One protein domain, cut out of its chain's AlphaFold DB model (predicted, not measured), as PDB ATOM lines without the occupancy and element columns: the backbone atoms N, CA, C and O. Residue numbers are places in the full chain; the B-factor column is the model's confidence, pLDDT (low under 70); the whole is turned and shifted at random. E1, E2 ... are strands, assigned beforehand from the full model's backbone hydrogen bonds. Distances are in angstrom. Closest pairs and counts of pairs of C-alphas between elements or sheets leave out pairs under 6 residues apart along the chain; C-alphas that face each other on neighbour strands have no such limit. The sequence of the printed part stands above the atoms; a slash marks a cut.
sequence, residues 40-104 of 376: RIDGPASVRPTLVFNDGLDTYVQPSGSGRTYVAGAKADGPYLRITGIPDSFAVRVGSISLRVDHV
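What this domain is: This is residues 40 to 104 of the 376 residues of an uncharacterized protein of Burkholderia aenigmatica (UniProt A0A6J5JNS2). This is a small, open-sided sandwich of two four-stranded sheets, partly face to face: E1, E8, E7 and E4 make one wall, and E2, E3, E6 and E5 make the other. The walls come near each other at E4 and E6 and stand open between E1 and E2, while the short strand E5 forms the far edge of the second wall. The printed part has 65 residues with eight named strands, E1 to E8 along the chain, and no named helix; the class is all strand. The sheets have the orders E1 - E8 - E7 - E4 and E2 - E3 - E6 - E5, both all antiparallel. The whole is compact, with a radius of gyration of the C-alphas of 10.6 A, and rounded, spanning 28 by 25 by 18 A.

Where its parts are: Start with the longest strand, E8, residues 97 to 103: find C-alpha 97 at (77.470, 70.680, 119.933) and go 19.8 A to C-alpha 103 at (91.370, 56.974, 116.517). Before it comes E7, residues 89 to 94, 16.8 A long. The same sheet holds E1, residues 40 to 42, whose C-alpha 40 is at (91.467, 63.299, 114.858), and E4, residues 69 to 71. In the other sheet look for E2, residues 51 to 54, 10.4 A; E3, residues 59 to 62, 10.2 A; E6, residues 80 to 83, 9.5 A; and E5, residues 75 to 77.

How they stand to each other: Begin at the hairpin of E7 and E8, antiparallel at 153 degrees, where N 99 and O 92 are 2.8 A apart, within hydrogen-bond range. Beside E8 you find the edge strand E1, antiparallel at 158 degrees, with N 42 and O 100 at 2.8 A. Beside E7 is the other edge strand, E4, with N 70 and O 93 at 2.8 A. This sheet is only just strongly twisted, with C-alphas up to 4.2 A off its best plane. Now look at the second sheet: E2 and E3 form a hairpin, with N 60 and O 53 at 2.8 A. E3 and E6 are antiparallel at 153 degrees, with N 81 and O 61 at 2.8 A. E5 and E6 form a hairpin at 135 degrees, with N 82 and O 75 at 2.8 A. Between the sheets, the closest C-alphas of E4 and E6, those of Val 71 and Leu 81, are 7.3 A apart. Among the pairs that are apart are E1 and E2, E2 and E8, and E3 and E7.

The domain as a whole: The two C-alphas farthest apart, those of Gly 56 and Ser 96, are 30.7 A from each other, while those of Arg 40 and Val 104 are 6.7 A apart. The printed part has no cut and no long link; E1 to E2 and E3 to E4 are short links and the others are tight. The mean pLDDT of the printed part is 89.9; look for low confidence, under 70, at residues 65 to 67.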
ATOM      1  N   ARG A  40      92.061  62.187 115.619       94.00
ATOM      2  CA  ARG A  40      91.467  63.299 114.858       94.00
ATOM      3  C   ARG A  40      90.179  63.747 115.545       94.00
ATOM      4  O   ARG A  40      89.362  62.914 115.918       94.00
ATOM      5  N   ILE A  41      89.980  65.059 115.678       94.44
ATOM      6  CA  ILE A  41      88.771  65.651 116.273       94.44
ATOM      7  C   ILE A  41      88.104  66.569 115.247       94.44
ATOM      8  O   ILE A  41      88.654  67.615 114.896       94.44
ATOM      9  N   ASP A  42      86.905  66.202 114.811       89.06
ATOM     10  CA  ASP A  42      86.109  66.937 113.831       89.06
ATOM     11  C   ASP A  42      85.043  67.806 114.520       89.06
ATOM     12  O   ASP A  42      84.283  67.345 115.376       89.06
ATOM     13  N   GLY A  43      84.990  69.086 114.131       82.50
ATOM     14  CA  GLY A  43      84.074  70.105 114.665       82.50
ATOM     15  C   GLY A  43      84.766  71.357 115.244       82.50
ATOM     16  O   GLY A  43      85.988  71.507 115.099       82.50
ATOM     17  N   PRO A  44      84.010  72.298 115.851       82.38
ATOM     18  CA  PRO A  44      84.496  73.638 116.200       82.38
ATOM     19  C   PRO A  44      85.608  73.648 117.258       82.38
ATOM     20  O   PRO A  44      85.452  73.076 118.334       82.38
ATOM     21  N   ALA A  45      86.710  74.350 116.974       81.62
ATOM     22  CA  ALA A  45      87.901  74.393 117.833       81.62
ATOM     23  C   ALA A  45      87.635  74.906 119.263       81.62
ATOM     24  O   ALA A  45      88.287  74.455 120.197       81.62
ATOM     25  N   SER A  46      86.649  75.790 119.442       82.25
ATOM     26  CA  SER A  46      86.271  76.393 120.729       82.25
ATOM     27  C   SER A  46      85.692  75.420 121.765       82.25
ATOM     28  O   SER A  46      85.552  75.801 122.924       82.25
ATOM     29  N   VAL A  47      85.346  74.189 121.368       86.00
ATOM     30  CA  VAL A  47      84.796  73.151 122.261       86.00
ATOM     31  C   VAL A  47      85.490  71.789 122.112       86.00
ATOM     32  O   VAL A  47      84.981  70.783 122.605       86.00
ATOM     33  N   ARG A  48      86.632  71.723 121.411       91.75
ATOM     34  CA  ARG A  48      87.411  70.480 121.284       91.75
ATOM     35  C   ARG A  48      88.086  70.136 122.613       91.75
ATOM     36  O   ARG A  48      88.711  71.032 123.173       91.75
ATOM     37  N   PRO A  49      88.062  68.863 123.057       93.81
ATOM     38  CA  PRO A  49      88.897  68.381 124.154       93.81
ATOM     39  C   PRO A  49      90.333  68.908 124.084       93.81
ATOM     40  O   PRO A  49      90.942  68.924 123.016       93.81
ATOM     41  N   THR A  50      90.877  69.317 125.231       93.62
ATOM     42  CA  THR A  50      92.251  69.829 125.344       93.62
ATOM     43  C   THR A  50      93.290  68.741 125.062       93.62
ATOM     44  O   THR A  50      94.378  69.044 124.579       93.62
ATOM     45  N   LEU A  51      92.944  67.482 125.338       94.94
ATOM     46  CA  LEU A  51      93.770  66.309 125.087       94.94
ATOM     47  C   LEU A  51      92.869  65.089 124.847       94.94
ATOM     48  O   LEU A  51      91.828  64.954 125.495       94.94
ATOM     49  N   VAL A  52      93.280  64.197 123.946       96.25
ATOM     50  CA  VAL A  52      92.740  62.835 123.812       96.25
ATOM     51  C   VAL A  52      93.920  61.887 123.639       96.25
ATOM     52  O   VAL A  52      94.816  62.178 122.845       96.25
ATOM     53  N   PHE A  53      93.939  60.790 124.393       95.75
ATOM     54  CA  PHE A  53      94.961  59.747 124.289       95.75
ATOM     55  C   PHE A  53      94.426  58.391 124.771       95.75
ATOM     56  O   PHE A  53      93.383  58.344 125.422       95.75
ATOM     57  N   ASN A  54      95.149  57.303 124.509       94.50
ATOM     58  CA  ASN A  54      94.961  56.027 125.204       94.50
ATOM     59  C   ASN A  54      96.259  55.535 125.863       94.50
ATOM     60  O   ASN A  54      97.353  55.992 125.527       94.50
ATOM     61  N   ASP A  55      96.117  54.611 126.813       88.50
ATOM     62  CA  ASP A  55      97.211  53.936 127.527       88.50
ATOM     63  C   ASP A  55      97.406  52.474 127.077       88.50
ATOM     64  O   ASP A  55      97.911  51.647 127.833       88.50
ATOM     65  N   GLY A  56      96.957  52.122 125.866       84.69
ATOM     66  CA  GLY A  56      96.913  50.741 125.380       84.69
ATOM     67  C   GLY A  56      95.776  49.880 125.949       84.69
ATOM     68  O   GLY A  56      95.608  48.752 125.487       84.69
ATOM     69  N   LEU A  57      94.985  50.383 126.909       88.69
ATOM     70  CA  LEU A  57      93.808  49.700 127.461       88.69
ATOM     71  C   LEU A  57      92.540  50.558 127.360       88.69
ATOM     72  O   LEU A  57      91.539  50.091 126.824       88.69
ATOM     73  N   ASP A  58      92.586  51.800 127.841       94.12
ATOM     74  CA  ASP A  58      91.450  52.717 127.952       94.12
ATOM     75  C   ASP A  58      91.741  54.075 127.286       94.12
ATOM     76  O   ASP A  58      92.890  54.508 127.171       94.12
ATOM     77  N   THR A  59      90.687  54.778 126.860       96.62
ATOM     78  CA  THR A  59      90.792  56.088 126.186       96.62
ATOM     79  C   THR A  59      90.409  57.229 127.122       96.62
ATOM     80  O   THR A  59      89.329  57.227 127.713       96.62
ATOM     81  N   TYR A  60      91.255  58.252 127.211       97.25
ATOM     82  CA  TYR A  60      91.118  59.396 128.110       97.25
ATOM     83  C   TYR A  60      90.871  60.679 127.312       97.25
ATOM     84  O   TYR A  60      91.608  61.014 126.385       97.25
ATOM     85  N   VAL A  61      89.833  61.422 127.695       96.94
ATOM     86  CA  VAL A  61      89.395  62.666 127.045       96.94
ATOM     87  C   VAL A  61      89.427  63.796 128.066       96.94
ATOM     88  O   VAL A  61      88.690  63.751 129.046       96.94
ATOM     89  N   GLN A  62      90.239  64.831 127.853       95.94
ATOM     90  CA  GLN A  62      90.294  66.004 128.731       95.94
ATOM     91  C   GLN A  62      89.316  67.091 128.248       95.94
ATOM     92  O   GLN A  62      89.532  67.648 127.168       95.94
ATOM     93  N   PRO A  63      88.256  67.434 129.006       93.44
ATOM     94  CA  PRO A  63      87.330  68.509 128.645       93.44
ATOM     95  C   PRO A  63      88.018  69.868 128.464       93.44
ATOM     96  O   PRO A  63      88.987  70.182 129.153       93.44
ATOM     97  N   SER A  64      87.472  70.705 127.580       81.19
ATOM     98  CA  SER A  64      87.937  72.079 127.361       81.19
ATOM     99  C   SER A  64      87.055  73.111 128.067       81.19
ATOM    100  O   SER A  64      85.855  73.206 127.794       81.19
ATOM    101  N   GLY A  65      87.665  73.953 128.903       69.38
ATOM    102  CA  GLY A  65      86.986  75.066 129.570       69.38
ATOM    103  C   GLY A  65      85.946  74.628 130.611       69.38
ATOM    104  O   GLY A  65      86.013  73.537 131.166       69.38
ATOM    105  N   SER A  66      84.980  75.504 130.894       59.12
ATOM    106  CA  SER A  66      83.921  75.294 131.896       59.12
ATOM    107  C   SER A  66      82.658  74.605 131.353       59.12
ATOM    108  O   SER A  66      81.695  74.397 132.094       59.12
ATOM    109  N   GLY A  67      82.630  74.255 130.062       66.56
ATOM    110  CA  GLY A  67      81.480  73.620 129.423       66.56
ATOM    111  C   GLY A  67      81.284  72.175 129.888       66.56
ATOM    112  O   GLY A  67      82.214  71.368 129.841       66.56
ATOM    113  N   ARG A  68      80.053  71.813 130.285       80.19
ATOM    114  CA  ARG A  68      79.710  70.415 130.596       80.19
ATOM    115  C   ARG A  68      79.915  69.543 129.355       80.19
ATOM    116  O   ARG A  68      79.128  69.595 128.410       80.19
ATOM    117  N   THR A  69      80.979  68.750 129.402       88.31
ATOM    118  CA  THR A  69      81.348  67.773 128.380       88.31
ATOM    119  C   THR A  69      80.780  66.408 128.755       88.31
ATOM    120  O   THR A  69      80.858  65.997 129.911       88.31
ATOM    121  N   TYR A  70      80.203  65.709 127.783       91.69
ATOM    122  CA  TYR A  70      79.637  64.372 127.924       91.69
ATOM    123  C   TYR A  70      80.184  63.458 126.829       91.69
ATOM    124  O   TYR A  70      80.191  63.819 125.651       91.69
ATOM    125  N   VAL A  71      80.590  62.250 127.213       94.81
ATOM    126  CA  VAL A  71      81.017  61.184 126.301       94.81
ATOM    127  C   VAL A  71      80.251  59.924 126.689       94.81
ATOM    128  O   VAL A  71      80.167  59.585 127.870       94.81
ATOM    129  N   ALA A  72      79.640  59.252 125.714       88.44
ATOM    130  CA  ALA A  72      78.791  58.096 125.986       88.44
ATOM    131  C   ALA A  72      79.608  56.941 126.595       88.44
ATOM    132  O   ALA A  72      80.644  56.564 126.059       88.44
ATOM    133  N   GLY A  73      79.143  56.398 127.723       85.88
ATOM    134  CA  GLY A  73      79.818  55.309 128.444       85.88
ATOM    135  C   GLY A  73      81.054  55.717 129.259       85.88
ATOM    136  O   GLY A  73      81.567  54.888 130.010       85.88
ATOM    137  N   ALA A  74      81.520  56.968 129.163       94.06
ATOM    138  CA  ALA A  74      82.699  57.422 129.893       94.06
ATOM    139  C   ALA A  74      82.416  57.678 131.384       94.06
ATOM    140  O   ALA A  74      81.322  58.097 131.772       94.06
ATOM    141  N   LYS A  75      83.437  57.478 132.217       92.25
ATOM    142  CA  LYS A  75      83.443  57.783 133.656       92.25
ATOM    143  C   LYS A  75      84.399  58.944 133.931       92.25
ATOM    144  O   LYS A  75      85.371  59.119 133.206       92.25
ATOM    145  N   ALA A  76      84.142  59.731 134.973       91.31
ATOM    146  CA  ALA A  76      85.102  60.739 135.421       91.31
ATOM    147  C   ALA A  76      86.298  60.055 136.103       91.31
ATOM    148  O   ALA A  76      86.100  59.247 137.011       91.31
ATOM    149  N   ASP A  77      87.514  60.385 135.669       88.62
ATOM    150  CA  ASP A  77      88.774  59.863 136.202       88.62
ATOM    151  C   ASP A  77      89.782  61.026 136.310       88.62
ATOM    152  O   ASP A  77      90.402  61.456 135.333       88.62
ATOM    153  N   GLY A  78      89.844  61.643 137.494       90.12
ATOM    154  CA  GLY A  78      90.585  62.886 137.716       90.12
ATOM    155  C   GLY A  78      90.097  64.033 136.806       90.12
ATOM    156  O   GLY A  78      88.904  64.340 136.813       90.12
ATOM    157  N   PRO A  79      90.986  64.696 136.036       89.81
ATOM    158  CA  PRO A  79      90.612  65.739 135.077       89.81
ATOM    159  C   PRO A  79      90.103  65.186 133.730       89.81
ATOM    160  O   PRO A  79      89.820  65.972 132.824       89.81
ATOM    161  N   TYR A  80      90.006  63.862 133.571       95.88
ATOM    162  CA  TYR A  80      89.640  63.197 132.323       95.88
ATOM    163  C   TYR A  80      88.251  62.548 132.391       95.88
ATOM    164  O   TYR A  80      87.734  62.197 133.453       95.88
ATOM    165  N   LEU A  81      87.661  62.338 131.217       96.06
ATOM    166  CA  LEU A  81      86.595  61.373 130.984       96.06
ATOM    167  C   LEU A  81      87.230  60.123 130.364       96.06
ATOM    168  O   LEU A  81      87.762  60.186 129.256       96.06
ATOM    169  N   ARG A  82      87.188  59.006 131.087       96.88
ATOM    170  CA  ARG A  82      87.758  57.715 130.694       96.88
ATOM    171  C   ARG A  82      86.685  56.824 130.078       96.88
ATOM    172  O   ARG A  82      85.685  56.510 130.727       96.88
ATOM    173  N   ILE A  83      86.901  56.419 128.835       97.38
ATOM    174  CA  ILE A  83      86.142  55.403 128.104       97.38
ATOM    175  C   ILE A  83      86.857  54.068 128.323       97.38
ATOM    176  O   ILE A  83      88.079  54.010 128.199       97.38
ATOM    177  N   THR A  84      86.120  52.999 128.627       94.19
ATOM    178  CA  THR A  84      86.716  51.656 128.667       94.19
ATOM    179  C   THR A  84      87.003  51.167 127.248       94.19
ATOM    180  O   THR A  84      86.092  51.159 126.419       94.19
ATOM    181  N   GLY A  85      88.236  50.735 126.979       91.50
ATOM    182  CA  GLY A  85      88.688  50.324 125.650       91.50
ATOM    183  C   GLY A  85      89.231  51.459 124.771       91.50
ATOM    184  O   GLY A  85      89.208  52.644 125.123       91.50
ATOM    185  N   ILE A  86      89.675  51.074 123.572       94.56
ATOM    186  CA  ILE A  86      90.132  51.966 122.498       94.56
ATOM    187  C   ILE A  86      89.149  51.839 121.322       94.56
ATOM    188  O   ILE A  86      89.252  50.889 120.549       94.56
ATOM    189  N   PRO A  87      88.140  52.723 121.212       91.31
ATOM    190  CA  PRO A  87      87.177  52.690 120.116       91.31
ATOM    191  C   PRO A  87      87.696  53.443 118.882       91.31
ATOM    192  O   PRO A  87      88.107  54.601 118.996       91.31
ATOM    193  N   ASP A  88      87.556  52.836 117.697       89.88
ATOM    194  CA  ASP A  88      87.929  53.429 116.397       89.88
ATOM    195  C   ASP A  88      87.350  54.839 116.193       89.88
ATOM    196  O   ASP A  88      87.982  55.712 115.602       89.88
ATOM    197  N   SER A  89      86.133  55.087 116.692       93.69
ATOM    198  CA  SER A  89      85.598  56.442 116.811       93.69
ATOM    199  C   SER A  89      84.539  56.574 117.904       93.69
ATOM    200  O   SER A  89      83.844  55.616 118.247       93.69
ATOM    201  N   PHE A  90      84.384  57.787 118.436       96.06
ATOM    202  CA  PHE A  90      83.373  58.127 119.437       96.06
ATOM    203  C   PHE A  90      82.869  59.571 119.284       96.06
ATOM    204  O   PHE A  90      83.406  60.371 118.516       96.06
ATOM    205  N   ALA A  91      81.799  59.909 120.008       93.69
ATOM    206  CA  ALA A  91      81.193  61.239 119.993       93.69
ATOM    207  C   ALA A  91      81.401  61.966 121.329       93.69
ATOM    208  O   ALA A  91      81.087  61.428 122.393       93.69
ATOM    209  N   VAL A  92      81.866  63.216 121.257       93.94
ATOM    210  CA  VAL A  92      81.988  64.123 122.409       93.94
ATOM    211  C   VAL A  92      80.919  65.199 122.283       93.94
ATOM    212  O   VAL A  92      80.839  65.865 121.255       93.94
ATOM    213  N   ARG A  93      80.093  65.392 123.311       90.56
ATOM    214  CA  ARG A  93      79.067  66.442 123.347       90.56
ATOM    215  C   ARG A  93      79.448  67.539 124.328       90.56
ATOM    216  O   ARG A  93      79.774  67.243 125.473       90.56
ATOM    217  N   VAL A  94      79.357  68.794 123.898       89.12
ATOM    218  CA  VAL A  94      79.575  69.984 124.731       89.12
ATOM    219  C   VAL A  94      78.372  70.903 124.547       89.12
ATOM    220  O   VAL A  94      78.195  71.525 123.497       89.12
ATOM    221  N   GLY A  95      77.485  70.928 125.544       83.19
ATOM    222  CA  GLY A  95      76.158  71.532 125.391       83.19
ATOM    223  C   GLY A  95      75.363  70.860 124.262       83.19
ATOM    224  O   GLY A  95      75.128  69.653 124.299       83.19
ATOM    225  N   SER A  96      74.960  71.639 123.256       80.38
ATOM    226  CA  SER A  96      74.269  71.161 122.049       80.38
ATOM    227  C   SER A  96      75.204  70.720 120.913       80.38
ATOM    228  O   SER A  96      74.740  70.100 119.957       80.38
ATOM    229  N   ILE A  97      76.507  71.019 120.987       80.88
ATOM    230  CA  ILE A  97      77.470  70.680 119.933       80.88
ATOM    231  C   ILE A  97      77.922  69.231 120.119       80.88
ATOM    232  O   ILE A  97      78.328  68.843 121.213       80.88
ATOM    233  N   SER A  98      77.895  68.441 119.043       86.94
ATOM    234  CA  SER A  98      78.498  67.106 118.998       86.94
ATOM    235  C   SER A  98      79.712  67.130 118.075       86.94
ATOM    236  O   SER A  98      79.600  67.483 116.904       86.94
ATOM    237  N   LEU A  99      80.862  66.739 118.610       92.00
ATOM    238  CA  LEU A  99      82.099  66.478 117.885       92.00
ATOM    239  C   LEU A  99      82.197  64.987 117.569       92.00
ATOM    240  O   LEU A  99      81.666  64.157 118.317       92.00
ATOM    241  N   ARG A 100      82.931  64.650 116.509       94.94
ATOM    242  CA  ARG A 100      83.344  63.274 116.220       94.94
ATOM    243  C   ARG A 100      84.845  63.150 116.459       94.94
ATOM    244  O   ARG A 100      85.600  64.039 116.077       94.94
ATOM    245  N   VAL A 101      85.254  62.078 117.125       95.75
ATOM    246  CA  VAL A 101      86.658  61.753 117.375       95.75
ATOM    247  C   VAL A 101      86.952  60.420 116.706       95.75
ATOM    248  O   VAL A 101      86.228  59.461 116.955       95.75
ATOM    249  N   ASP A 102      87.981  60.372 115.864       96.06
ATOM    250  CA  ASP A 102      88.527  59.142 115.286       96.06
ATOM    251  C   ASP A 102      89.850  58.803 115.965       96.06
ATOM    252  O   ASP A 102      90.705  59.679 116.124       96.06
ATOM    253  N   HIS A 103      90.045  57.532 116.296       94.56
ATOM    254  CA  HIS A 103      91.370  56.974 116.517       94.56
ATOM    255  C   HIS A 103      92.032  56.758 115.151       94.56
ATOM    256  O   HIS A 103      91.465  56.129 114.260       94.56
ATOM    257  N   VAL A 104      93.216  57.336 114.964       90.62
ATOM    258  CA  VAL A 104      94.032  57.194 113.744       90.62
ATOM    259  C   VAL A 104      95.396  56.556 114.028       90.62
ATOM    260  O   VAL A 104      96.131  56.255 113.090       90.62
TER     261      VAL A 104